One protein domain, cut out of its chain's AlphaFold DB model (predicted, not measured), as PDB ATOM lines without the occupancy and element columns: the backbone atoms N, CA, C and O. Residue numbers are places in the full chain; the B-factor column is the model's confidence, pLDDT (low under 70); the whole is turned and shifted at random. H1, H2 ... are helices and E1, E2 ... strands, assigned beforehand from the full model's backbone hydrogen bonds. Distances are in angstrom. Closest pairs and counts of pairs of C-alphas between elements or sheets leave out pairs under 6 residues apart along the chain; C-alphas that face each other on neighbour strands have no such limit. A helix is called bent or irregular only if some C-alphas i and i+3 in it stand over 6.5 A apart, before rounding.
ATOM      1  N   ASP A 119     151.419 195.656 290.427       73.00
ATOM      2  CA  ASP A 119     151.712 194.300 290.899       73.00
ATOM      3  C   ASP A 119     150.436 193.506 291.199       73.00
ATOM      4  O   ASP A 119     150.528 192.370 291.626       73.00
ATOM      5  N   GLU A 120     149.244 194.073 290.998       79.44
ATOM      6  CA  GLU A 120     147.961 193.354 291.105       79.44
ATOM      7  C   GLU A 120     147.396 192.984 289.732       79.44
ATOM      8  O   GLU A 120     146.368 192.319 289.614       79.44
ATOM      9  N   ARG A 121     148.062 193.421 288.660       83.38
ATOM     10  CA  ARG A 121     147.620 193.119 287.304       83.38
ATOM     11  C   ARG A 121     147.871 191.653 286.999       83.38
ATOM     12  O   ARG A 121     148.966 191.148 287.248       83.38
ATOM     13  N   ALA A 122     146.887 191.010 286.377       83.06
ATOM     14  CA  ALA A 122     146.984 189.616 285.961       83.06
ATOM     15  C   ALA A 122     148.207 189.363 285.062       83.06
ATOM     16  O   ALA A 122     148.889 188.364 285.240       83.06
ATOM     17  N   ASP A 123     148.549 190.301 284.165       86.81
ATOM     18  CA  ASP A 123     149.712 190.200 283.272       86.81
ATOM     19  C   ASP A 123     151.070 190.392 283.974       86.81
ATOM     20  O   ASP A 123     152.113 190.199 283.346       86.81
ATOM     21  N   ALA A 124     151.077 190.759 285.258       86.62
ATOM     22  CA  ALA A 124     152.270 190.898 286.088       86.62
ATOM     23  C   ALA A 124     152.481 189.727 287.066       86.62
ATOM     24  O   ALA A 124     153.544 189.660 287.685       86.62
ATOM     25  N   GLN A 125     151.516 188.807 287.180       90.38
ATOM     26  CA  GLN A 125     151.589 187.668 288.099       90.38
ATOM     27  C   GLN A 125     152.225 186.431 287.465       90.38
ATOM     28  O   GLN A 125     152.407 186.345 286.246       90.38
ATOM     29  N   ARG A 126     152.506 185.433 288.310       94.31
ATOM     30  CA  ARG A 126     152.968 184.105 287.903       94.31
ATOM     31  C   ARG A 126     152.059 183.483 286.843       94.31
ATOM     32  O   ARG A 126     152.559 182.925 285.873       94.31
ATOM     33  N   GLU A 127     150.745 183.629 286.979       94.56
ATOM     34  CA  GLU A 127     149.733 183.025 286.106       94.56
ATOM     35  C   GLU A 127     149.836 183.507 284.650       94.56
ATOM     36  O   GLU A 127     149.464 182.770 283.740       94.56
ATOM     37  N   ALA A 128     150.392 184.700 284.405       94.38
ATOM     38  CA  ALA A 128     150.603 185.212 283.050       94.38
ATOM     39  C   ALA A 128     151.632 184.398 282.254       94.38
ATOM     40  O   ALA A 128     151.554 184.318 281.030       94.38
ATOM     41  N   SER A 129     152.638 183.841 282.934       97.44
ATOM     42  CA  SER A 129     153.648 182.971 282.329       97.44
ATOM     43  C   SER A 129     154.330 182.125 283.414       97.44
ATOM     44  O   SER A 129     155.444 182.451 283.844       97.44
ATOM     45  N   PRO A 130     153.686 181.033 283.873       97.56
ATOM     46  CA  PRO A 130     154.166 180.266 285.024       97.56
ATOM     47  C   PRO A 130     155.563 179.691 284.802       97.56
ATOM     48  O   PRO A 130     156.434 179.800 285.661       97.56
ATOM     49  N   ARG A 131     155.808 179.166 283.594       97.75
ATOM     50  CA  ARG A 131     157.086 178.561 283.214       97.75
ATOM     51  C   ARG A 131     158.240 179.565 283.303       97.75
ATOM     52  O   ARG A 131     159.284 179.231 283.862       97.75
ATOM     53  N   LEU A 132     158.045 180.786 282.795       98.50
ATOM     54  CA  LEU A 132     159.024 181.873 282.891       98.50
ATOM     55  C   LEU A 132     159.218 182.330 284.335       98.50
ATOM     56  O   LEU A 132     160.356 182.549 284.742       98.50
ATOM     57  N   TYR A 133     158.130 182.499 285.084       98.06
ATOM     58  CA  TYR A 133     158.172 182.970 286.465       98.06
ATOM     59  C   TYR A 133     158.994 182.019 287.348       98.06
ATOM     60  O   TYR A 133     159.987 182.439 287.943       98.06
ATOM     61  N   ASP A 134     158.660 180.724 287.339       98.06
ATOM     62  CA  ASP A 134     159.318 179.709 288.174       98.06
ATOM     63  C   ASP A 134     160.802 179.546 287.824       98.06
ATOM     64  O   ASP A 134     161.662 179.373 288.695       98.06
ATOM     65  N   PHE A 135     161.127 179.636 286.534       98.50
ATOM     66  CA  PHE A 135     162.509 179.648 286.071       98.50
ATOM     67  C   PHE A 135     163.238 180.916 286.526       98.50
ATOM     68  O   PHE A 135     164.385 180.869 286.984       98.50
ATOM     69  N   ALA A 136     162.581 182.071 286.428       98.12
ATOM     70  CA  ALA A 136     163.187 183.349 286.752       98.12
ATOM     71  C   ALA A 136     163.522 183.493 288.239       98.12
ATOM     72  O   ALA A 136     164.588 184.033 288.548       98.12
ATOM     73  N   GLU A 137     162.689 182.944 289.124       97.31
ATOM     74  CA  GLU A 137     162.938 182.873 290.571       97.31
ATOM     75  C   GLU A 137     164.237 182.147 290.938       97.31
ATOM     76  O   GLU A 137     164.842 182.451 291.961       97.31
ATOM     77  N   ARG A 138     164.700 181.207 290.107       97.81
ATOM     78  CA  ARG A 138     165.893 180.384 290.381       97.81
ATOM     79  C   ARG A 138     167.137 180.870 289.643       97.81
ATOM     80  O   ARG A 138     168.256 180.721 290.130       97.81
ATOM     81  N   VAL A 139     166.962 181.478 288.471       98.00
ATOM     82  CA  VAL A 139     168.085 181.897 287.615       98.00
ATOM     83  C   VAL A 139     168.452 183.369 287.810       98.00
ATOM     84  O   VAL A 139     169.634 183.708 287.850       98.00
ATOM     85  N   GLY A 140     167.465 184.260 287.935       96.25
ATOM     86  CA  GLY A 140     167.682 185.689 288.174       96.25
ATOM     87  C   GLY A 140     168.476 186.433 287.087       96.25
ATOM     88  O   GLY A 140     169.418 187.153 287.411       96.25
ATOM     89  N   ILE A 141     168.117 186.325 285.803       96.88
ATOM     90  CA  ILE A 141     168.688 187.102 284.675       96.88
ATOM     91  C   ILE A 141     167.756 188.246 284.236       96.88
ATOM     92  O   ILE A 141     166.729 188.507 284.854       96.88
ATOM     93  N   ARG A 142     168.151 189.060 283.251       95.06
ATOM     94  CA  ARG A 142     167.323 190.188 282.774       95.06
ATOM     95  C   ARG A 142     166.277 189.708 281.770       95.06
ATOM     96  O   ARG A 142     166.532 188.778 281.023       95.06
ATOM     97  N   ARG A 143     165.156 190.432 281.636       95.88
ATOM     98  CA  ARG A 143     164.100 190.133 280.641       95.88
ATOM     99  C   ARG A 143     164.632 189.860 279.228       95.88
ATOM    100  O   ARG A 143     164.253 188.874 278.616       95.88
ATOM    101  N   ALA A 144     165.524 190.716 278.734       95.38
ATOM    102  CA  ALA A 144     166.125 190.544 277.410       95.38
ATOM    103  C   ALA A 144     167.066 189.326 277.319       95.38
ATOM    104  O   ALA A 144     167.301 188.830 276.229       95.38
ATOM    105  N   GLU A 145     167.614 188.874 278.450       97.69
ATOM    106  CA  GLU A 145     168.465 187.684 278.528       97.69
ATOM    107  C   GLU A 145     167.592 186.412 278.514       97.69
ATOM    108  O   GLU A 145     167.952 185.471 277.822       97.69
ATOM    109  N   TYR A 146     166.413 186.409 279.158       98.12
ATOM    110  CA  TYR A 146     165.431 185.314 279.022       98.12
ATOM    111  C   TYR A 146     164.881 185.187 277.597       98.12
ATOM    112  O   TYR A 146     164.812 184.088 277.067       98.12
ATOM    113  N   ALA A 147     164.539 186.313 276.958       97.81
ATOM    114  CA  ALA A 147     164.000 186.324 275.592       97.81
ATOM    115  C   ALA A 147     164.984 185.805 274.525       97.81
ATOM    116  O   ALA A 147     164.582 185.587 273.390       97.81
ATOM    117  N   ALA A 148     166.268 185.684 274.866       97.75
ATOM    118  CA  ALA A 148     167.337 185.277 273.959       97.75
ATOM    119  C   ALA A 148     168.014 183.968 274.397       97.75
ATOM    120  O   ALA A 148     169.122 183.682 273.945       97.75
ATOM    121  N   LEU A 149     167.404 183.231 275.328       98.19
ATOM    122  CA  LEU A 149     167.963 182.007 275.886       98.19
ATOM    123  C   LEU A 149     167.622 180.810 274.998       98.19
ATOM    124  O   LEU A 149     166.455 180.637 274.656       98.19
ATOM    125  N   HIS A 150     168.621 180.005 274.642       98.62
ATOM    126  CA  HIS A 150     168.467 178.834 273.774       98.62
ATOM    127  C   HIS A 150     168.477 177.525 274.580       98.62
ATOM    128  O   HIS A 150     169.070 177.462 275.659       98.62
ATOM    129  N   GLY A 151     167.855 176.471 274.046       98.44
ATOM    130  CA  GLY A 151     167.828 175.128 274.640       98.44
ATOM    131  C   GLY A 151     169.217 174.527 274.905       98.44
ATOM    132  O   GLY A 151     169.366 173.671 275.770       98.44
ATOM    133  N   SER A 152     170.258 175.023 274.239       98.44
ATOM    134  CA  SER A 152     171.661 174.631 274.394       98.44
ATOM    135  C   SER A 152     172.454 175.470 275.407       98.44
ATOM    136  O   SER A 152     173.659 175.272 275.568       98.44
ATOM    137  N   ASP A 153     171.819 176.422 276.103       98.69
ATOM    138  CA  ASP A 153     172.512 177.350 277.008       98.69
ATOM    139  C   ASP A 153     172.729 176.822 278.437       98.69
ATOM    140  O   ASP A 153     173.278 177.541 279.275       98.69
ATOM    141  N   PHE A 154     172.368 175.579 278.753       98.50
ATOM    142  CA  PHE A 154     172.743 174.959 280.027       98.50
ATOM    143  C   PHE A 154     174.135 174.330 279.952       98.50
ATOM    144  O   PHE A 154     174.500 173.706 278.959       98.50
ATOM    145  N   GLY A 155     174.923 174.458 281.017       97.62
ATOM    146  CA  GLY A 155     176.213 173.786 281.098       97.62
ATOM    147  C   GLY A 155     176.724 173.625 282.519       97.62
ATOM    148  O   GLY A 155     176.178 174.174 283.475       97.62
ATOM    149  N   GLU A 156     177.816 172.882 282.641       96.50
ATOM    150  CA  GLU A 156     178.509 172.635 283.899       96.50
ATOM    151  C   GLU A 156     180.011 172.821 283.703       96.50
ATOM    152  O   GLU A 156     180.552 172.598 282.622       96.50
ATOM    153  N   ASP A 157     180.684 173.285 284.747       94.25
ATOM    154  CA  ASP A 157     182.139 173.343 284.813       94.25
ATOM    155  C   ASP A 157     182.600 173.075 286.251       94.25
ATOM    156  O   ASP A 157     181.783 172.829 287.141       94.25
ATOM    157  N   GLU A 158     183.909 173.161 286.479       87.81
ATOM    158  CA  GLU A 158     184.554 172.940 287.779       87.81
ATOM    159  C   GLU A 158     183.996 173.795 288.933       87.81
ATOM    160  O   GLU A 158     184.185 173.453 290.100       87.81
ATOM    161  N   VAL A 159     183.292 174.895 288.632       90.50
ATOM    162  CA  VAL A 159     182.707 175.770 289.649       90.50
ATOM    163  C   VAL A 159     181.318 175.287 290.057       90.50
ATOM    164  O   VAL A 159     181.084 175.112 291.255       90.50
ATOM    165  N   ARG A 160     180.381 175.176 289.097       90.88
ATOM    166  CA  ARG A 160     178.990 174.688 289.279       90.88
ATOM    167  C   ARG A 160     178.155 174.786 287.991       90.88
ATOM    168  O   ARG A 160     178.520 175.576 287.111       90.88
ATOM    169  N   PRO A 161     176.978 174.123 287.934       97.25
ATOM    170  CA  PRO A 161     175.999 174.327 286.871       97.25
ATOM    171  C   PRO A 161     175.652 175.798 286.630       97.25
ATOM    172  O   PRO A 161     175.618 176.625 287.554       97.25
ATOM    173  N   TYR A 162     175.415 176.134 285.368       98.31
ATOM    174  CA  TYR A 162     175.147 177.493 284.932       98.31
ATOM    175  C   TYR A 162     174.169 177.560 283.761       98.31
ATOM    176  O   TYR A 162     174.062 176.644 282.950       98.31
ATOM    177  N   VAL A 163     173.537 178.726 283.638       98.50
ATOM    178  CA  VAL A 163     172.842 179.177 282.432       98.50
ATOM    179  C   VAL A 163     173.740 180.171 281.696       98.50
ATOM    180  O   VAL A 163     174.191 181.177 282.257       98.50
ATOM    181  N   LEU A 164     174.052 179.888 280.437       98.31
ATOM    182  CA  LEU A 164     174.889 180.720 279.593       98.31
ATOM    183  C   LEU A 164     174.072 181.887 279.046       98.31
ATOM    184  O   LEU A 164     173.294 181.753 278.113       98.31
ATOM    185  N   VAL A 165     174.338 183.091 279.540       97.75
ATOM    186  CA  VAL A 165     173.850 184.293 278.866       97.75
ATOM    187  C   VAL A 165     174.873 184.679 277.802       97.75
ATOM    188  O   VAL A 165     175.937 185.238 278.103       97.75
ATOM    189  N   ARG A 166     174.538 184.385 276.541       96.25
ATOM    190  CA  ARG A 166     175.379 184.662 275.363       96.25
ATOM    191  C   ARG A 166     175.696 186.153 275.216       96.25
ATOM    192  O   ARG A 166     176.840 186.516 274.942       96.25
ATOM    193  N   ARG A 167     174.703 187.024 275.452       92.88
ATOM    194  CA  ARG A 167     174.820 188.484 275.291       92.88
ATOM    195  C   ARG A 167     174.048 189.262 276.362       92.88
ATOM    196  O   ARG A 167     172.935 189.726 276.143       92.88
ATOM    197  N   GLY A 168     174.676 189.465 277.514       89.75
ATOM    198  CA  GLY A 168     174.148 190.299 278.590       89.75
ATOM    199  C   GLY A 168     174.363 191.799 278.366       89.75
ATOM    200  O   GLY A 168     174.799 192.268 277.306       89.75
ATOM    201  N   LYS A 169     174.092 192.588 279.411       84.06
ATOM    202  CA  LYS A 169     174.272 194.052 279.387       84.06
ATOM    203  C   LYS A 169     175.681 194.441 278.915       84.06
ATOM    204  O   LYS A 169     176.683 193.996 279.465       84.06
ATOM    205  N   GLY A 170     175.745 195.319 277.910       80.25
ATOM    206  CA  GLY A 170     177.011 195.760 277.311       80.25
ATOM    207  C   GLY A 170     177.673 194.728 276.392       80.25
ATOM    208  O   GLY A 170     178.837 194.904 276.058       80.25
ATOM    209  N   GLY A 171     176.954 193.672 275.991       83.31
ATOM    210  CA  GLY A 171     177.485 192.586 275.164       83.31
ATOM    211  C   GLY A 171     178.243 191.520 275.955       83.31
ATOM    212  O   GLY A 171     178.918 190.688 275.359       83.31
ATOM    213  N   LYS A 172     178.168 191.544 277.291       86.31
ATOM    214  CA  LYS A 172     178.931 190.638 278.148       86.31
ATOM    215  C   LYS A 172     178.370 189.215 278.080       86.31
ATOM    216  O   LYS A 172     177.231 188.994 278.476       86.31
ATOM    217  N   ARG A 173     179.197 188.254 277.666       92.12
ATOM    218  CA  ARG A 173     178.920 186.820 277.838       92.12
ATOM    219  C   ARG A 173     179.197 186.418 279.287       92.12
ATOM    220  O   ARG A 173     180.253 186.762 279.822       92.12
ATOM    221  N   GLN A 174     178.266 185.723 279.933       93.06
ATOM    222  CA  GLN A 174     178.367 185.349 281.351       93.06
ATOM    223  C   GLN A 174     177.776 183.957 281.597       93.06
ATOM    224  O   GLN A 174     176.768 183.598 280.996       93.06
ATOM    225  N   LYS A 175     178.392 183.203 282.508       96.06
ATOM    226  CA  LYS A 175     177.835 181.972 283.078       96.06
ATOM    227  C   LYS A 175     177.068 182.359 284.345       96.06
ATOM    228  O   LYS A 175     177.696 182.652 285.362       96.06
ATOM    229  N   GLN A 176     175.743 182.450 284.262       97.56
ATOM    230  CA  GLN A 176     174.882 182.713 285.415       97.56
ATOM    231  C   GLN A 176     174.823 181.439 286.253       97.56
ATOM    232  O   GLN A 176     174.297 180.430 285.792       97.56
ATOM    233  N   ARG A 177     175.402 181.457 287.449       97.25
ATOM    234  CA  ARG A 177     175.518 180.236 288.243       97.25
ATOM    235  C   ARG A 177     174.218 179.901 288.961       97.25
ATOM    236  O   ARG A 177     173.456 180.794 289.309       97.25
ATOM    237  N   LEU A 178     174.019 178.617 289.237       97.69
ATOM    238  CA  LEU A 178     172.843 178.112 289.941       97.69
ATOM    239  C   LEU A 178     173.190 177.672 291.367       97.69
ATOM    240  O   LEU A 178     174.342 177.339 291.677       97.69
ATOM    241  N   LEU A 179     172.184 177.672 292.241       96.25
ATOM    242  CA  LEU A 179     172.263 176.911 293.484       96.25
ATOM    243  C   LEU A 179     172.185 175.414 293.158       96.25
ATOM    244  O   LEU A 179     171.437 175.048 292.250       96.25
ATOM    245  N   PRO A 180     172.897 174.539 293.893       94.94
ATOM    246  CA  PRO A 180     172.816 173.096 293.663       94.94
ATOM    247  C   PRO A 180     171.380 172.560 293.713       94.94
ATOM    248  O   PRO A 180     171.003 171.770 292.860       94.94
ATOM    249  N   SER A 181     170.558 173.066 294.640       96.38
ATOM    250  CA  SER A 181     169.145 172.684 294.781       96.38
ATOM    251  C   SER A 181     168.266 173.060 293.583       96.38
ATOM    252  O   SER A 181     167.179 172.518 293.438       96.38
ATOM    253  N   ASP A 182     168.703 174.012 292.754       97.94
ATOM    254  CA  ASP A 182     167.941 174.496 291.597       97.94
ATOM    255  C   ASP A 182     168.401 173.853 290.285       97.94
ATOM    256  O   ASP A 182     167.749 174.041 289.258       97.94
ATOM    257  N   ALA A 183     169.527 173.132 290.293       97.38
ATOM    258  CA  ALA A 183     170.198 172.692 289.077       97.38
ATOM    259  C   ALA A 183     169.308 171.787 288.220       97.38
ATOM    260  O   ALA A 183     169.142 172.069 287.038       97.38
ATOM    261  N   ASP A 184     168.690 170.761 288.808       98.12
ATOM    262  CA  ASP A 184     167.884 169.798 288.049       98.12
ATOM    263  C   ASP A 184     166.569 170.397 287.553       98.12
ATOM    264  O   ASP A 184     166.181 170.170 286.408       98.12
ATOM    265  N   PHE A 185     165.933 171.245 288.368       98.56
ATOM    266  CA  PHE A 185     164.753 171.997 287.945       98.56
ATOM    267  C   PHE A 185     165.066 172.872 286.728       98.56
ATOM    268  O   PHE A 185     164.329 172.868 285.748       98.56
ATOM    269  N   VAL A 186     166.170 173.622 286.783       98.50
ATOM    270  CA  VAL A 186     166.570 174.517 285.694       98.50
ATOM    271  C   VAL A 186     167.009 173.716 284.471       98.50
ATOM    272  O   VAL A 186     166.631 174.080 283.363       98.50
ATOM    273  N   ARG A 187     167.744 172.611 284.650       98.50
ATOM    274  CA  ARG A 187     168.202 171.718 283.572       98.50
ATOM    275  C   ARG A 187     167.044 171.195 282.723       98.50
ATOM    276  O   ARG A 187     167.187 171.121 281.510       98.50
ATOM    277  N   ALA A 188     165.897 170.896 283.333       98.38
ATOM    278  CA  ALA A 188     164.719 170.374 282.636       98.38
ATOM    279  C   ALA A 188     164.148 171.310 281.546       98.38
ATOM    280  O   ALA A 188     163.339 170.873 280.733       98.38
ATOM    281  N   TYR A 189     164.561 172.581 281.509       98.31
ATOM    282  CA  TYR A 189     164.153 173.556 280.491       98.31
ATOM    283  C   TYR A 189     165.018 173.520 279.221       98.31
ATOM    284  O   TYR A 189     164.719 174.231 278.263       98.31
ATOM    285  N   PHE A 190     166.106 172.752 279.226       98.50
ATOM    286  CA  PHE A 190     167.123 172.760 278.184       98.50
ATOM    287  C   PHE A 190     167.176 171.397 277.500       98.50
ATOM    288  O   PHE A 190     167.564 170.399 278.102       98.50
ATOM    289  N   ASP A 191     166.789 171.369 276.228       97.56
ATOM    290  CA  ASP A 191     166.761 170.175 275.379       97.56
ATOM    291  C   ASP A 191     168.011 170.040 274.488       97.56
ATOM    292  O   ASP A 191     168.125 169.100 273.704       97.56
ATOM    293  N   GLY A 192     168.958 170.979 274.599       97.75
ATOM    294  CA  GLY A 192     170.170 171.027 273.786       97.75
ATOM    295  C   GLY A 192     169.987 171.653 272.400       97.75
ATOM    296  O   GLY A 192     170.965 171.743 271.657       97.75
ATOM    297  N   SER A 193     168.782 172.098 272.040       98.00
ATOM    298  CA  SER A 193     168.501 172.706 270.739       98.00
ATOM    299  C   SER A 193     168.946 174.175 270.658       98.00
ATOM    300  O   SER A 193     169.218 174.836 271.659       98.00
ATOM    301  N   GLU A 194     168.997 174.725 269.445       97.88
ATOM    302  CA  GLU A 194     169.173 176.170 269.232       97.88
ATOM    303  C   GLU A 194     167.839 176.938 269.225       97.88
ATOM    304  O   GLU A 194     167.823 178.128 268.914       97.88
ATOM    305  N   GLU A 195     166.733 176.284 269.586       98.12
ATOM    306  CA  GLU A 195     165.436 176.938 269.741       98.12
ATOM    307  C   GLU A 195     165.372 177.730 271.050       98.12
ATOM    308  O   GLU A 195     166.069 177.437 272.028       98.12
ATOM    309  N   LEU A 196     164.523 178.759 271.077       98.50
ATOM    310  CA  LEU A 196     164.338 179.585 272.266       98.50
ATOM    311  C   LEU A 196     163.652 178.798 273.389       98.50
ATOM    312  O   LEU A 196     162.585 178.219 273.195       98.50
ATOM    313  N   VAL A 197     164.203 178.893 274.602       98.44
ATOM    314  CA  VAL A 197     163.618 178.299 275.819       98.44
ATOM    315  C   VAL A 197     162.258 178.911 276.142       98.44
ATOM    316  O   VAL A 197     161.408 178.241 276.717       98.44
ATOM    317  N   PHE A 198     162.027 180.181 275.801       98.44
ATOM    318  CA  PHE A 198     160.749 180.862 276.015       98.44
ATOM    319  C   PHE A 198     160.217 181.411 274.701       98.44
ATOM    320  O   PHE A 198     160.912 182.138 273.988       98.44
ATOM    321  N   SER A 199     158.956 181.106 274.413       97.88
ATOM    322  CA  SER A 199     158.261 181.654 273.255       97.88
ATOM    323  C   SER A 199     158.043 183.165 273.391       97.88
ATOM    324  O   SER A 199     158.008 183.732 274.488       97.88
ATOM    325  N   GLU A 200     157.813 183.841 272.264       96.94
ATOM    326  CA  GLU A 200     157.465 185.265 272.276       96.94
ATOM    327  C   GLU A 200     156.181 185.537 273.085       96.94
ATOM    328  O   GLU A 200     156.083 186.552 273.779       96.94
ATOM    329  N   ALA A 201     155.217 184.610 273.034       96.69
ATOM    330  CA  ALA A 201     153.972 184.684 273.794       96.69
ATOM    331  C   ALA A 201     154.229 184.638 275.306       96.69
ATOM    332  O   ALA A 201     153.734 185.500 276.030       96.69
ATOM    333  N   GLU A 202     155.072 183.713 275.776       96.56
ATOM    334  CA  GLU A 202     155.479 183.664 277.182       96.56
ATOM    335  C   GLU A 202     156.187 184.942 277.612       96.56
ATOM    336  O   GLU A 202     155.959 185.412 278.718       96.56
ATOM    337  N   MET A 203     157.001 185.553 276.749       97.50
ATOM    338  CA  MET A 203     157.703 186.800 277.067       97.50
ATOM    339  C   MET A 203     156.800 188.044 277.057       97.50
ATOM    340  O   MET A 203     157.199 189.090 277.594       97.50
ATOM    341  N   ARG A 204     155.587 187.954 276.494       96.00
ATOM    342  CA  ARG A 204     154.615 189.049 276.355       96.00
ATOM    343  C   ARG A 204     153.785 189.246 277.628       96.00
ATOM    344  O   ARG A 204     152.565 189.159 277.627       96.00
ATOM    345  N   ASN A 205     154.472 189.569 278.716       94.56
ATOM    346  CA  ASN A 205     153.882 189.841 280.025       94.56
ATOM    347  C   ASN A 205     154.588 191.027 280.715       94.56
ATOM    348  O   ASN A 205     155.562 191.593 280.198       94.56
ATOM    349  N   LYS A 206     154.104 191.406 281.897       92.50
ATOM    350  CA  LYS A 206     154.624 192.486 282.746       92.50
ATOM    351  C   LYS A 206     155.204 192.007 284.076       92.50
ATOM    352  O   LYS A 206     155.469 192.852 284.924       92.50
ATOM    353  N   ILE A 207     155.488 190.708 284.224       93.19
ATOM    354  CA  ILE A 207     156.150 190.142 285.410       93.19
ATOM    355  C   ILE A 207     157.404 190.964 285.740       93.19
ATOM    356  O   ILE A 207     158.245 191.209 284.854       93.19
ATOM    357  N   ASP A 208     157.554 191.379 287.002       92.00
ATOM    358  CA  ASP A 208     158.751 192.084 287.463       92.00
ATOM    359  C   ASP A 208     159.923 191.104 287.642       92.00
ATOM    360  O   ASP A 208     160.336 190.734 288.738       92.00
ATOM    361  N   LEU A 209     160.517 190.708 286.515       93.81
ATOM    362  CA  LEU A 209     161.718 189.870 286.483       93.81
ATOM    363  C   LEU A 209     162.922 190.547 287.164       93.81
ATOM    364  O   LEU A 209     163.899 189.878 287.493       93.81
ATOM    365  N   HIS A 210     162.895 191.874 287.355       91.00
ATOM    366  CA  HIS A 210     163.944 192.556 288.106       91.00
ATOM    367  C   HIS A 210     163.783 192.327 289.609       91.00
ATOM    368  O   HIS A 210     164.787 192.083 290.277       91.00
ATOM    369  N   HIS A 211     162.544 192.336 290.103       89.19
ATOM    370  CA  HIS A 211     162.219 191.930 291.465       89.19
ATOM    371  C   HIS A 211     162.589 190.459 291.711       89.19
ATOM    372  O   HIS A 211     163.356 190.191 292.633       89.19
ATOM    373  N   LEU A 212     162.203 189.521 290.832       93.38
ATOM    374  CA  LEU A 212     162.596 188.103 290.977       93.38
ATOM    375  C   LEU A 212     164.120 187.915 291.000       93.38
ATOM    376  O   LEU A 212     164.658 187.149 291.796       93.38
ATOM    377  N   ARG A 213     164.850 188.677 290.178       93.94
ATOM    378  CA  ARG A 213     166.319 188.705 290.214       93.94
ATOM    379  C   ARG A 213     166.871 189.222 291.550       93.94
ATOM    380  O   ARG A 213     167.919 188.743 291.981       93.94
ATOM    381  N   ALA A 214     166.225 190.200 292.182       91.25
ATOM    382  CA  ALA A 214     166.618 190.686 293.503       91.25
ATOM    383  C   ALA A 214     166.333 189.646 294.596       91.25
ATOM    384  O   ALA A 214     167.233 189.359 295.385       91.25
ATOM    385  N   MET A 215     165.155 189.017 294.564       92.44
ATOM    386  CA  MET A 215     164.778 187.922 295.463       92.44
ATOM    387  C   MET A 215     165.759 186.755 295.372       92.44
ATOM    388  O   MET A 215     166.278 186.302 296.393       92.44
ATOM    389  N   GLN A 216     166.121 186.334 294.156       95.38
ATOM    390  CA  GLN A 216     167.141 185.302 293.988       95.38
ATOM    391  C   GLN A 216     168.495 185.763 294.538       95.38
ATOM    392  O   GLN A 216     169.164 184.989 295.212       95.38
ATOM    393  N   GLY A 217     168.873 187.032 294.334       94.69
ATOM    394  CA  GLY A 217     170.064 187.647 294.932       94.69
ATOM    395  C   GLY A 217     170.116 187.549 296.464       94.69
ATOM    396  O   GLY A 217     171.178 187.276 297.026       94.69
ATOM    397  N   GLN A 218     168.980 187.733 297.136       93.56
ATOM    398  CA  GLN A 218     168.855 187.597 298.592       93.56
ATOM    399  C   GLN A 218     168.929 186.131 299.029       93.56
ATOM    400  O   GLN A 218     169.680 185.796 299.946       93.56
ATOM    401  N   ARG A 219     168.235 185.234 298.320       95.94
ATOM    402  CA  ARG A 219     168.264 183.791 298.584       95.94
ATOM    403  C   ARG A 219     169.674 183.210 298.460       95.94
ATOM    404  O   ARG A 219     170.114 182.464 299.333       95.94
ATOM    405  N   VAL A 220     170.422 183.588 297.421       96.81
ATOM    406  CA  VAL A 220     171.807 183.116 297.244       96.81
ATOM    407  C   VAL A 220     172.759 183.717 298.277       96.81
ATOM    408  O   VAL A 220     173.718 183.055 298.665       96.81
ATOM    409  N   LEU A 221     172.506 184.940 298.762       96.94
ATOM    410  CA  LEU A 221     173.285 185.519 299.856       96.94
ATOM    411  C   LEU A 221     173.106 184.704 301.135       96.94
ATOM    412  O   LEU A 221     174.103 184.386 301.783       96.94
ATOM    413  N   GLN A 222     171.861 184.365 301.475       96.44
ATOM    414  CA  GLN A 222     171.566 183.541 302.643       96.44
ATOM    415  C   GLN A 222     172.259 182.182 302.527       96.44
ATOM    416  O   GLN A 222     172.937 181.770 303.460       96.44
ATOM    417  N   TYR A 223     172.175 181.547 301.356       97.69
ATOM    418  CA  TYR A 223     172.859 180.286 301.074       97.69
ATOM    419  C   TYR A 223     174.378 180.367 301.286       97.69
ATOM    420  O   TYR A 223     174.958 179.497 301.930       97.69
ATOM    421  N   TYR A 224     175.048 181.399 300.760       97.88
ATOM    422  CA  TYR A 224     176.496 181.526 300.955       97.88
ATOM    423  C   TYR A 224     176.858 181.838 302.403       97.88
ATOM    424  O   TYR A 224     177.847 181.303 302.889       97.88
ATOM    425  N   THR A 225     176.066 182.672 303.076       97.50
ATOM    426  CA  THR A 225     176.309 183.058 304.473       97.50
ATOM    427  C   THR A 225     176.192 181.840 305.386       97.50
ATOM    428  O   THR A 225     177.140 181.537 306.096       97.50
ATOM    429  N   ASP A 226     175.093 181.090 305.279       97.88
ATOM    430  CA  ASP A 226     174.846 179.876 306.063       97.88
ATOM    431  C   ASP A 226     175.981 178.854 305.918       97.88
ATOM    432  O   ASP A 226     176.579 178.429 306.904       97.88
ATOM    433  N   ARG A 227     176.380 178.536 304.681       98.06
ATOM    434  CA  ARG A 227     177.481 177.592 304.446       98.06
ATOM    435  C   ARG A 227     178.832 178.135 304.908       98.06
ATOM    436  O   ARG A 227     179.647 177.383 305.425       98.06
ATOM    437  N   CYS A 228     179.099 179.430 304.735       97.62
ATOM    438  CA  CYS A 228     180.334 180.038 305.228       97.62
ATOM    439  C   CYS A 228     180.437 180.042 306.758       97.62
ATOM    440  O   CYS A 228     181.563 180.034 307.256       97.62
ATOM    441  N   ASP A 229     179.308 180.083 307.466       96.56
ATOM    442  CA  ASP A 229     179.258 180.105 308.928       96.56
ATOM    443  C   ASP A 229     179.251 178.684 309.524       96.56
ATOM    444  O   ASP A 229     179.849 178.464 310.577       96.56
ATOM    445  N   ASN A 230     178.633 177.716 308.835       97.75
ATOM    446  CA  ASN A 230     178.364 176.382 309.384       97.75
ATOM    447  C   ASN A 230     179.198 175.240 308.776       97.75
ATOM    448  O   ASN A 230     179.273 174.167 309.374       97.75
ATOM    449  N   GLU A 231     179.844 175.428 307.621       97.81
ATOM    450  CA  GLU A 231     180.619 174.371 306.958       97.81
ATOM    451  C   GLU A 231     182.130 174.668 306.946       97.81
ATOM    452  O   GLU A 231     182.597 175.551 306.210       97.81
ATOM    453  N   PRO A 232     182.940 173.897 307.699       97.19
ATOM    454  CA  PRO A 232     184.393 174.014 307.661       97.19
ATOM    455  C   PRO A 232     184.948 173.868 306.236       97.19
ATOM    456  O   PRO A 232     184.607 172.937 305.508       97.19
ATOM    457  N   GLY A 233     185.821 174.790 305.823       97.25
ATOM    458  CA  GLY A 233     186.446 174.775 304.495       97.25
ATOM    459  C   GLY A 233     185.610 175.401 303.368       97.25
ATOM    460  O   GLY A 233     186.102 175.553 302.240       97.25
ATOM    461  N   TYR A 234     184.348 175.779 303.623       97.81
ATOM    462  CA  TYR A 234     183.490 176.335 302.575       97.81
ATOM    463  C   TYR A 234     183.952 177.720 302.114       97.81
ATOM    464  O   TYR A 234     183.874 178.032 300.924       97.81
ATOM    465  N   ARG A 235     184.492 178.545 303.020       97.69
ATOM    466  CA  ARG A 235     185.031 179.872 302.680       97.69
ATOM    467  C   ARG A 235     186.192 179.763 301.689       97.69
ATOM    468  O   ARG A 235     186.217 180.477 300.687       97.69
ATOM    469  N   GLU A 236     187.109 178.829 301.916       97.75
ATOM    470  CA  GLU A 236     188.260 178.548 301.058       97.75
ATOM    471  C   GLU A 236     187.812 178.002 299.701       97.75
ATOM    472  O   GLU A 236     188.347 178.390 298.657       97.75
ATOM    473  N   LYS A 237     186.797 177.125 299.684       96.94
ATOM    474  CA  LYS A 237     186.175 176.674 298.435       96.94
ATOM    475  C   LYS A 237     185.560 177.850 297.670       96.94
ATOM    476  O   LYS A 237     185.847 178.020 296.488       96.94
ATOM    477  N   LEU A 238     184.747 178.674 298.327       97.50
ATOM    478  CA  LEU A 238     184.057 179.801 297.702       97.50
ATOM    479  C   LEU A 238     185.050 180.819 297.125       97.50
ATOM    480  O   LEU A 238     184.856 181.317 296.016       97.50
ATOM    481  N   LEU A 239     186.142 181.084 297.843       97.62
ATOM    482  CA  LEU A 239     187.221 181.945 297.372       97.62
ATOM    483  C   LEU A 239     187.919 181.371 296.131       97.62
ATOM    484  O   LEU A 239     188.142 182.115 295.173       97.62
ATOM    485  N   ARG A 240     188.223 180.064 296.115       97.12
ATOM    486  CA  ARG A 240     188.788 179.379 294.937       97.12
ATOM    487  C   ARG A 240     187.867 179.491 293.722       97.12
ATOM    488  O   ARG A 240     188.325 179.899 292.658       97.12
ATOM    489  N   ASP A 241     186.572 179.228 293.899       97.19
ATOM    490  CA  ASP A 241     185.567 179.337 292.836       97.19
ATOM    491  C   ASP A 241     185.514 180.768 292.245       97.19
ATOM    492  O   ASP A 241     185.463 180.953 291.027       97.19
ATOM    493  N   ILE A 242     185.548 181.808 293.093       96.94
ATOM    494  CA  ILE A 242     185.567 183.212 292.641       96.94
ATOM    495  C   ILE A 242     186.873 183.527 291.902       96.94
ATOM    496  O   ILE A 242     186.855 184.237 290.891       96.94
ATOM    497  N   LYS A 243     188.006 183.010 292.395       95.81
ATOM    498  CA  LYS A 243     189.322 183.228 291.791       95.81
ATOM    499  C   LYS A 243     189.417 182.616 290.392       95.81
ATOM    500  O   LYS A 243     189.926 183.290 289.501       95.81
ATOM    501  N   CYS A 244     188.851 181.429 290.177       94.62
ATOM    502  CA  CYS A 244     188.734 180.827 288.845       94.62
ATOM    503  C   CYS A 244     188.060 181.799 287.853       94.62
ATOM    504  O   CYS A 244     188.642 182.165 286.829       94.62
ATOM    505  N   ILE A 245     186.890 182.347 288.206       93.56
ATOM    506  CA  ILE A 245     186.186 183.314 287.343       93.56
ATOM    507  C   ILE A 245     186.983 184.612 287.169       93.56
ATOM    508  O   ILE A 245     186.941 185.247 286.108       93.56
ATOM    509  N   TRP A 246     187.700 185.048 288.206       93.88
ATOM    510  CA  TRP A 246     188.547 186.231 288.114       93.88
ATOM    511  C   TRP A 246     189.624 186.062 287.049       93.88
ATOM    512  O   TRP A 246     189.806 186.987 286.254       93.88
ATOM    513  N   ASP A 247     190.283 184.906 287.040       92.94
ATOM    514  CA  ASP A 247     191.378 184.578 286.133       92.94
ATOM    515  C   ASP A 247     190.885 184.396 284.697       92.94
ATOM    516  O   ASP A 247     191.483 184.963 283.782       92.94
ATOM    517  N   GLU A 248     189.736 183.743 284.487       90.50
ATOM    518  CA  GLU A 248     189.089 183.694 283.167       90.50
ATOM    519  C   GLU A 248     188.816 185.103 282.603       90.50
ATOM    520  O   GLU A 248     189.040 185.381 281.419       90.50
ATOM    521  N   ASP A 249     188.297 186.011 283.436       89.19
ATOM    522  CA  ASP A 249     188.025 187.397 283.044       89.19
ATOM    523  C   ASP A 249     189.326 188.175 282.804       89.19
ATOM    524  O   ASP A 249     189.398 188.983 281.878       89.19
ATOM    525  N   ASP A 250     190.380 187.914 283.580       90.50
ATOM    526  CA  ASP A 250     191.691 188.542 283.407       90.50
ATOM    527  C   ASP A 250     192.375 188.120 282.098       90.50
ATOM    528  O   ASP A 250     192.907 188.970 281.376       90.50
ATOM    529  N   ILE A 251     192.273 186.838 281.728       90.06
ATOM    530  CA  ILE A 251     192.723 186.319 280.429       90.06
ATOM    531  C   ILE A 251     192.005 187.059 279.297       90.06
ATOM    532  O   ILE A 251     192.658 187.642 278.431       90.06
ATOM    533  N   LYS A 252     190.666 187.133 279.340       87.25
ATOM    534  CA  LYS A 252     189.869 187.855 278.328       87.25
ATOM    535  C   LYS A 252     190.260 189.328 278.241       87.25
ATOM    536  O   LYS A 252     190.323 189.891 277.150       87.25
ATOM    537  N   ARG A 253     190.519 189.981 279.375       88.56
ATOM    538  CA  ARG A 253     190.977 191.376 279.408       88.56
ATOM    539  C   ARG A 253     192.330 191.534 278.728       88.56
ATOM    540  O   ARG A 253     192.456 192.415 277.881       88.56
ATOM    541  N   LYS A 254     193.295 190.668 279.045       88.56
ATOM    542  CA  LYS A 254     194.627 190.678 278.432       88.56
ATOM    543  C   LYS A 254     194.545 190.490 276.915       88.56
ATOM    544  O   LYS A 254     195.154 191.269 276.189       88.56
ATOM    545  N   THR A 255     193.741 189.537 276.439       87.94
ATOM    546  CA  THR A 255     193.508 189.311 274.999       87.94
ATOM    547  C   THR A 255     192.906 190.538 274.309       87.94
ATOM    548  O   THR A 255     193.222 190.820 273.161       87.94
ATOM    549  N   ASN A 256     192.102 191.327 275.026       85.25
ATOM    550  CA  ASN A 256     191.529 192.583 274.536       85.25
ATOM    551  C   ASN A 256     192.440 193.816 274.748       85.25
ATOM    552  O   ASN A 256     191.970 194.950 274.649       85.25
ATOM    553  N   GLY A 257     193.720 193.625 275.095       87.94
ATOM    554  CA  GLY A 257     194.678 194.714 275.332       87.94
ATOM    555  C   GLY A 257     194.409 195.537 276.599       87.94
ATOM    556  O   GLY A 257     194.940 196.638 276.755       87.94
ATOM    557  N   LEU A 258     193.569 195.040 277.511       86.94
ATOM    558  CA  LEU A 258     193.262 195.694 278.780       86.94
ATOM    559  C   LEU A 258     194.214 195.221 279.880       86.94
ATOM    560  O   LEU A 258     194.611 194.058 279.938       86.94
ATOM    561  N   ARG A 259     194.527 196.126 280.815       87.00
ATOM    562  CA  ARG A 259     195.310 195.783 282.007       87.00
ATOM    563  C   ARG A 259     194.577 194.774 282.885       87.00
ATOM    564  O   ARG A 259     193.339 194.815 283.016       87.00
ATOM    565  N   ARG A 260     195.392 193.937 283.529       86.31
ATOM    566  CA  ARG A 260     194.950 192.985 284.540       86.31
ATOM    567  C   ARG A 260     194.242 193.690 285.685       86.31
ATOM    568  O   ARG A 260     194.562 194.836 286.014       86.31
ATOM    569  N   LYS A 261     193.270 193.017 286.284       86.56
ATOM    570  CA  LYS A 261     192.617 193.517 287.494       86.56
ATOM    571  C   LYS A 261     193.517 193.256 288.707       86.56
ATOM    572  O   LYS A 261     194.227 192.256 288.757       86.56
ATOM    573  N   HIS A 262     193.445 194.123 289.713       89.44
ATOM    574  CA  HIS A 262     194.211 193.955 290.946       89.44
ATOM    575  C   HIS A 262     193.451 193.086 291.958       89.44
ATOM    576  O   HIS A 262     192.462 193.532 292.545       89.44
ATOM    577  N   TRP A 263     193.897 191.841 292.130       92.75
ATOM    578  CA  TRP A 263     193.367 190.919 293.134       92.75
ATOM    579  C   TRP A 263     194.060 191.165 294.472       92.75
ATOM    580  O   TRP A 263     195.280 191.065 294.552       92.75
ATOM    581  N   HIS A 264     193.292 191.497 295.505       91.94
ATOM    582  CA  HIS A 264     193.806 191.747 296.849       91.94
ATOM    583  C   HIS A 264     192.786 191.296 297.895       91.94
ATOM    584  O   HIS A 264     191.585 191.250 297.619       91.94
ATOM    585  N   GLU A 265     193.263 190.983 299.099       92.69
ATOM    586  CA  GLU A 265     192.449 190.431 300.191       92.69
ATOM    587  C   GLU A 265     191.259 191.314 300.556       92.69
ATOM    588  O   GLU A 265     190.146 190.825 300.732       92.69
ATOM    589  N   GLY A 266     191.455 192.635 300.538       92.31
ATOM    590  CA  GLY A 266     190.407 193.617 300.801       92.31
ATOM    591  C   GLY A 266     189.201 193.570 299.852       92.31
ATOM    592  O   GLY A 266     188.256 194.324 300.068       92.31
ATOM    593  N   LEU A 267     189.176 192.718 298.824       90.69
ATOM    594  CA  LEU A 267     187.972 192.453 298.029       90.69
ATOM    595  C   LEU A 267     186.995 191.493 298.719       90.69
ATOM    596  O   LEU A 267     185.790 191.600 298.499       90.69
ATOM    597  N   TYR A 268     187.504 190.560 299.525       93.81
ATOM    598  CA  TYR A 268     186.739 189.428 300.057       93.81
ATOM    599  C   TYR A 268     186.905 189.220 301.568       93.81
ATOM    600  O   TYR A 268     186.106 188.504 302.164       93.81
ATOM    601  N   THR A 269     187.887 189.852 302.214       94.50
ATOM    602  CA  THR A 269     188.071 189.756 303.666       94.50
ATOM    603  C   THR A 269     187.260 190.807 304.422       94.50
ATOM    604  O   THR A 269     187.108 191.957 303.992       94.50
ATOM    605  N   GLY A 270     186.740 190.403 305.584       95.31
ATOM    606  CA  GLY A 270     186.007 191.263 306.508       95.31
ATOM    607  C   GLY A 270     184.556 191.543 306.106       95.31
ATOM    608  O   GLY A 270     183.926 190.813 305.339       95.31
ATOM    609  N   ARG A 271     184.009 192.628 306.660       96.25
ATOM    610  CA  ARG A 271     182.608 193.028 306.484       96.25
ATOM    611  C   ARG A 271     182.480 194.216 305.525       96.25
ATOM    612  O   ARG A 271     183.320 195.114 305.492       96.25
ATOM    613  N   TYR A 272     181.411 194.222 304.738       94.75
ATOM    614  CA  TYR A 272     180.955 195.363 303.959       94.75
ATOM    615  C   TYR A 272     179.956 196.149 304.805       94.75
ATOM    616  O   TYR A 272     178.961 195.586 305.254       94.75
ATOM    617  N   TYR A 273     180.220 197.437 305.014       94.06
ATOM    618  CA  TYR A 273     179.396 198.313 305.845       94.06
ATOM    619  C   TYR A 273     178.581 199.252 304.964       94.06
ATOM    620  O   TYR A 273     179.156 199.989 304.156       94.06
ATOM    621  N   LEU A 274     177.262 199.272 305.165       92.12
ATOM    622  CA  LEU A 274     176.400 200.289 304.572       92.12
ATOM    623  C   LEU A 274     176.780 201.680 305.084       92.12
ATOM    624  O   LEU A 274     177.158 201.860 306.243       92.12
ATOM    625  N   ARG A 275     176.642 202.694 304.224       89.38
ATOM    626  CA  ARG A 275     176.959 204.093 304.547       89.38
ATOM    627  C   ARG A 275     175.850 205.037 304.089       89.38
ATOM    628  O   ARG A 275     175.056 204.705 303.210       89.38
ATOM    629  N   GLY A 276     175.824 206.232 304.681       89.00
ATOM    630  CA  GLY A 276     174.925 207.319 304.290       89.00
ATOM    631  C   GLY A 276     173.447 206.921 304.285       89.00
ATOM    632  O   GLY A 276     172.997 206.149 305.129       89.00
ATOM    633  N   ARG A 277     172.702 207.434 303.299       87.69
ATOM    634  CA  ARG A 277     171.244 207.245 303.181       87.69
ATOM    635  C   ARG A 277     170.830 205.777 303.041       87.69
ATOM    636  O   ARG A 277     169.765 205.406 303.517       87.69
ATOM    637  N   THR A 278     171.679 204.938 302.453       86.88
ATOM    638  CA  THR A 278     171.413 203.502 302.325       86.88
ATOM    639  C   THR A 278     171.434 202.794 303.683       86.88
ATOM    640  O   THR A 278     170.576 201.958 303.948       86.88
ATOM    641  N   ARG A 279     172.366 203.164 304.577       91.25
ATOM    642  CA  ARG A 279     172.386 202.652 305.959       91.25
ATOM    643  C   ARG A 279     171.128 203.067 306.717       91.25
ATOM    644  O   ARG A 279     170.545 202.241 307.406       91.25
ATOM    645  N   THR A 280     170.714 204.327 306.578       90.88
ATOM    646  CA  THR A 280     169.481 204.832 307.198       90.88
ATOM    647  C   THR A 280     168.262 204.043 306.728       90.88
ATOM    648  O   THR A 280     167.473 203.614 307.562       90.88
ATOM    649  N   LEU A 281     168.148 203.789 305.420       87.62
ATOM    650  CA  LEU A 281     167.059 202.988 304.864       87.62
ATOM    651  C   LEU A 281     167.063 201.556 305.413       87.62
ATOM    652  O   LEU A 281     166.022 201.066 305.830       87.62
ATOM    653  N   ALA A 282     168.221 200.893 305.452       89.88
ATOM    654  CA  ALA A 282     168.310 199.535 305.989       89.88
ATOM    655  C   ALA A 282     167.836 199.465 307.449       89.88
ATOM    656  O   ALA A 282     167.048 198.588 307.783       89.88
ATOM    657  N   LEU A 283     168.226 200.431 308.291       91.88
ATOM    658  CA  LEU A 283     167.750 200.518 309.676       91.88
ATOM    659  C   LEU A 283     166.228 200.711 309.762       91.88
ATOM    660  O   LEU A 283     165.586 200.067 310.582       91.88
ATOM    661  N   GLN A 284     165.652 201.561 308.906       89.94
ATOM    662  CA  GLN A 284     164.199 201.777 308.848       89.94
ATOM    663  C   GLN A 284     163.432 200.513 308.435       89.94
ATOM    664  O   GLN A 284     162.328 200.288 308.918       89.94
ATOM    665  N   LEU A 285     164.021 199.693 307.563       86.25
ATOM    666  CA  LEU A 285     163.441 198.437 307.082       86.25
ATOM    667  C   LEU A 285     163.757 197.227 307.981       86.25
ATOM    668  O   LEU A 285     163.401 196.105 307.627       86.25
ATOM    669  N   GLY A 286     164.466 197.420 309.101       89.69
ATOM    670  CA  GLY A 286     164.910 196.322 309.969       89.69
ATOM    671  C   GLY A 286     165.916 195.370 309.309       89.69
ATOM    672  O   GLY A 286     166.036 194.216 309.713       89.69
ATOM    673  N   LEU A 287     166.629 195.829 308.276       89.00
ATOM    674  CA  LEU A 287     167.598 195.039 307.520       89.00
ATOM    675  C   LEU A 287     169.021 195.152 308.093       89.00
ATOM    676  O   LEU A 287     169.379 196.175 308.688       89.00
ATOM    677  N   PRO A 288     169.887 194.147 307.851       91.12
ATOM    678  CA  PRO A 288     171.293 194.218 308.226       91.12
ATOM    679  C   PRO A 288     172.005 195.433 307.620       91.12
ATOM    680  O   PRO A 288     171.859 195.753 306.443       91.12
ATOM    681  N   VAL A 289     172.853 196.081 308.421       93.81
ATOM    682  CA  VAL A 289     173.715 197.190 307.964       93.81
ATOM    683  C   VAL A 289     175.139 196.753 307.620       93.81
ATOM    684  O   VAL A 289     175.958 197.565 307.180       93.81
ATOM    685  N   THR A 290     175.431 195.469 307.812       94.75
ATOM    686  CA  THR A 290     176.728 194.854 307.548       94.75
ATOM    687  C   THR A 290     176.559 193.494 306.901       94.75
ATOM    688  O   THR A 290     175.709 192.716 307.326       94.75
ATOM    689  N   TYR A 291     177.425 193.179 305.943       95.62
ATOM    690  CA  TYR A 291     177.404 191.912 305.212       95.62
ATOM    691  C   TYR A 291     178.806 191.303 305.141       95.62
ATOM    692  O   TYR A 291     179.797 192.032 305.158       95.62
ATOM    693  N   ASP A 292     178.926 189.979 305.054       96.81
ATOM    694  CA  ASP A 292     180.211 189.328 304.761       96.81
ATOM    695  C   ASP A 292     180.663 189.649 303.322       96.81
ATOM    696  O   ASP A 292     179.897 189.498 302.366       96.81
ATOM    697  N   ARG A 293     181.903 190.130 303.153       97.25
ATOM    698  CA  ARG A 293     182.407 190.559 301.838       97.25
ATOM    699  C   ARG A 293     182.544 189.418 300.848       97.25
ATOM    700  O   ARG A 293     182.224 189.624 299.678       97.25
ATOM    701  N   LEU A 294     183.000 188.251 301.291       98.06
ATOM    702  CA  LEU A 294     183.151 187.080 300.437       98.06
ATOM    703  C   LEU A 294     181.781 186.623 299.921       98.06
ATOM    704  O   LEU A 294     181.628 186.391 298.721       98.06
ATOM    705  N   CYS A 295     180.768 186.594 300.790       98.06
ATOM    706  CA  CYS A 295     179.405 186.212 300.420       98.06
ATOM    707  C   CYS A 295     178.783 187.209 299.429       98.06
ATOM    708  O   CYS A 295     178.272 186.812 298.382       98.06
ATOM    709  N   VAL A 296     178.890 188.519 299.684       97.44
ATOM    710  CA  VAL A 296     178.393 189.553 298.751       97.44
ATOM    711  C   VAL A 296     179.150 189.523 297.422       97.44
ATOM    712  O   VAL A 296     178.552 189.723 296.360       97.44
ATOM    713  N   LEU A 297     180.460 189.261 297.451       97.62
ATOM    714  CA  LEU A 297     181.262 189.100 296.244       97.62
ATOM    715  C   LEU A 297     180.796 187.883 295.435       97.62
ATOM    716  O   LEU A 297     180.636 188.008 294.222       97.62
ATOM    717  N   ALA A 298     180.497 186.754 296.083       97.56
ATOM    718  CA  ALA A 298     179.924 185.581 295.427       97.56
ATOM    719  C   ALA A 298     178.604 185.922 294.717       97.56
ATOM    720  O   ALA A 298     178.461 185.639 293.528       97.56
ATOM    721  N   VAL A 299     177.676 186.624 295.384       97.50
ATOM    722  CA  VAL A 299     176.427 187.100 294.755       97.50
ATOM    723  C   VAL A 299     176.715 188.012 293.560       97.50
ATOM    724  O   VAL A 299     176.181 187.812 292.467       97.50
ATOM    725  N   SER A 300     177.606 188.990 293.741       96.38
ATOM    726  CA  SER A 300     178.004 189.931 292.692       96.38
ATOM    727  C   SER A 300     178.504 189.204 291.438       96.38
ATOM    728  O   SER A 300     178.104 189.544 290.324       96.38
ATOM    729  N   VAL A 301     179.382 188.219 291.616       95.62
ATOM    730  CA  VAL A 301     180.101 187.547 290.528       95.62
ATOM    731  C   VAL A 301     179.236 186.484 289.866       95.62
ATOM    732  O   VAL A 301     179.070 186.511 288.647       95.62
ATOM    733  N   PHE A 302     178.673 185.580 290.664       96.38
ATOM    734  CA  PHE A 302     177.979 184.393 290.175       96.38
ATOM    735  C   PHE A 302     176.552 184.677 289.700       96.38
ATOM    736  O   PHE A 302     176.099 184.035 288.754       96.38
ATOM    737  N   HIS A 303     175.875 185.653 290.319       95.44
ATOM    738  CA  HIS A 303     174.436 185.879 290.127       95.44
ATOM    739  C   HIS A 303     174.102 187.255 289.546       95.44
ATOM    740  O   HIS A 303     173.057 187.448 288.921       95.44
ATOM    741  N   LEU A 304     174.991 188.238 289.710       93.94
ATOM    742  CA  LEU A 304     174.777 189.589 289.186       93.94
ATOM    743  C   LEU A 304     175.722 189.985 288.046       93.94
ATOM    744  O   LEU A 304     175.469 190.978 287.352       93.94
ATOM    745  N   SER A 305     176.740 189.158 287.790       91.50
ATOM    746  CA  SER A 305     177.740 189.310 286.734       91.50
ATOM    747  C   SER A 305     178.481 190.654 286.770       91.50
ATOM    748  O   SER A 305     178.741 191.308 285.752       91.50
ATOM    749  N   HIS A 306     178.892 191.073 287.961       91.56
ATOM    750  CA  HIS A 306     179.828 192.175 288.158       91.56
ATOM    751  C   HIS A 306     180.733 191.934 289.369       91.56
ATOM    752  O   HIS A 306     180.607 190.941 290.068       91.56
ATOM    753  N   TRP A 307     181.658 192.856 289.627       93.00
ATOM    754  CA  TRP A 307     182.633 192.779 290.725       93.00
ATOM    755  C   TRP A 307     182.403 193.874 291.786       93.00
ATOM    756  O   TRP A 307     183.331 194.307 292.459       93.00
ATOM    757  N   ARG A 308     181.178 194.407 291.864       92.00
ATOM    758  CA  ARG A 308     180.819 195.611 292.627       92.00
ATOM    759  C   ARG A 308     179.885 195.284 293.788       92.00
ATOM    760  O   ARG A 308     178.699 195.057 293.568       92.00
ATOM    761  N   LEU A 309     180.432 195.304 295.003       93.31
ATOM    762  CA  LEU A 309     179.707 195.016 296.244       93.31
ATOM    763  C   LEU A 309     178.653 196.092 296.539       93.31
ATOM    764  O   LEU A 309     177.532 195.760 296.900       93.31
ATOM    765  N   ASP A 310     178.993 197.362 296.310       89.69
ATOM    766  CA  ASP A 310     178.084 198.501 296.478       89.69
ATOM    767  C   ASP A 310     176.824 198.356 295.618       89.69
ATOM    768  O   ASP A 310     175.706 198.446 296.110       89.69
ATOM    769  N   VAL A 311     176.995 198.021 294.338       88.69
ATOM    770  CA  VAL A 311     175.865 197.818 293.424       88.69
ATOM    771  C   VAL A 311     175.009 196.626 293.846       88.69
ATOM    772  O   VAL A 311     173.784 196.734 293.761       88.69
ATOM    773  N   THR A 312     175.626 195.521 294.284       92.06
ATOM    774  CA  THR A 312     174.909 194.334 294.778       92.06
ATOM    775  C   THR A 312     174.028 194.692 295.965       92.06
ATOM    776  O   THR A 312     172.824 194.443 295.930       92.06
ATOM    777  N   VAL A 313     174.614 195.302 296.995       90.25
ATOM    778  CA  VAL A 313     173.897 195.575 298.239       90.25
ATOM    779  C   VAL A 313     172.821 196.633 298.017       90.25
ATOM    780  O   VAL A 313     171.649 196.373 298.281       90.25
ATOM    781  N   ASP A 314     173.187 197.779 297.439       85.25
ATOM    782  CA  ASP A 314     172.285 198.924 297.326       85.25
ATOM    783  C   ASP A 314     171.058 198.625 296.446       85.25
ATOM    784  O   ASP A 314     169.958 199.095 296.740       85.25
ATOM    785  N   ASN A 315     171.231 197.861 295.356       81.81
ATOM    786  CA  ASN A 315     170.170 197.660 294.359       81.81
ATOM    787  C   ASN A 315     169.406 196.340 294.495       81.81
ATOM    788  O   ASN A 315     168.286 196.278 294.004       81.81
ATOM    789  N   TYR A 316     169.986 195.299 295.101       83.62
ATOM    790  CA  TYR A 316     169.369 193.964 295.119       83.62
ATOM    791  C   TYR A 316     169.099 193.448 296.534       83.62
ATOM    792  O   TYR A 316     168.061 192.840 296.767       83.62
ATOM    793  N   LEU A 317     169.990 193.712 297.493       81.75
ATOM    794  CA  LEU A 317     169.839 193.182 298.856       81.75
ATOM    795  C   LEU A 317     168.960 194.057 299.756       81.75
ATOM    796  O   LEU A 317     168.478 193.592 300.779       81.75
ATOM    797  N   LEU A 318     168.730 195.308 299.355       79.19
ATOM    798  CA  LEU A 318     167.803 196.239 300.008       79.19
ATOM    799  C   LEU A 318     166.523 196.459 299.191       79.19
ATOM    800  O   LEU A 318     165.807 197.439 299.393       79.19
TER     801      LEU A 318
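This is residues 119 to 318 of the 320 residues of the protein "Integrase_SAM-like_N domain-containing protein" of Clostridia bacterium (UniProt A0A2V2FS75). Two long helices, H5 and H6, meet near their ends as a V, and H8 packs between the two arms, crossing both; H9 packs across H5 and H8 near the first part of H5. H1 packs on the first part of H5 with H3 on it, the hairpin E1 E2 packs at the last residues of H8, and the small sheet E3 E4 lies by the first residues of H8, with H7, between E3 and E4 along the chain, at the rim of the domain close to H9. The printed part has 200 residues, with nine named helices and four named strands in the order H1 H2 E1 E2 H3 H4 H5 H6 E3 H7 E4 H8 H9; each two-stranded sheet, E1 - E2 and E3 - E4, is antiparallel. The class is mostly helix, and the whole is compact, with a radius of gyration of the C-alphas of 17.5 A and spans of 46 by 46 by 35 A.

H1, residues 130 to 139, begins at C-alpha 130 (154.166, 180.266, 285.024) and is 14.3 A long. H2 is residues 143 to 146. E1, residues 162 to 165, and E2, residues 174 to 177, are 9.2 A and 9.0 A long. H3, residues 180 to 187, is 11.2 A long and irregular: C-alphas 181 and 184 are 7.4 A apart. H4 is residues 200 to 203. H5, residues 209 to 230, is 31.4 A long, and H6, residues 234 to 255, is 32.1 A long, ending at C-alpha 255 (193.508, 189.311, 274.999). E3 is residues 271 to 273, H7 residues 276 to 284, 12.9 A long, and E4 residues 290 to 292. H8, residues 293 to 303, is 14.9 A long. H9, residues 309 to 317, is 10.4 A long and ends at C-alpha 317 (169.839, 193.182, 298.856).

H5 is the hub, touching four helices. It touches H8 at a steep tilt of 42 degrees, opposite ways, with the C-alphas of Tyr 224 and Cys 295 closest at 5.5 A. With residues 213 to 218 alone it touches H9, closest at the C-alphas of Ala 214 and Tyr 316, 4.6 A. With residues 209 to 216 alone it touches H1, closest at the C-alphas of Glu 137 and Leu 212, 5.3 A. H5 and H6 only just touch, with 3 pairs of C-alphas within 8 A, and only at the corner; the closest are those of Cys 228 and Arg 235, 5.3 A. H6 touches H8 with its residues 235 to 242 alone, closest at the C-alphas of Ile 242 and Ala 298, 6.7 A. H8 and H9 touch, closest at the C-alphas of Ser 300 and Thr 312, 5.8 A. H1 touches H3, closest at the C-alphas of Arg 138 and Asp 182, 6.4 A. H2 is near H1, and H4 is close to H1 but not clearly touching, with the C-alphas of Leu 132 and Glu 202 closest at 7.0 A. H7 is close to H9 but not clearly touching, with the C-alphas of Thr 278 and Asp 314 closest at 6.8 A. The closest C-alphas of E2 and H8 are those of Arg 177 and Phe 302, 5.2 A. In the hairpin E1 and E2, N 163 and O 176 are 2.8 A apart, within hydrogen-bond range; between E3 and E4, so are N 272 and O 291, 2.8 A. Every O i to N i+4 pair is within that range in H5, H6, H7, H8 and H9, against 5 of 6 in H1 and 2 of 4 in H3, while H2 and H4 are too short for one.

The two C-alphas farthest apart are those of Glu 120 and Gly 257, 49.3 A. The printed part has no cut. The links H2 to E1, H3 to H4 and H6 to E3 are long. The mean pLDDT of the printed part is 93.8, and no printed residue is under 70.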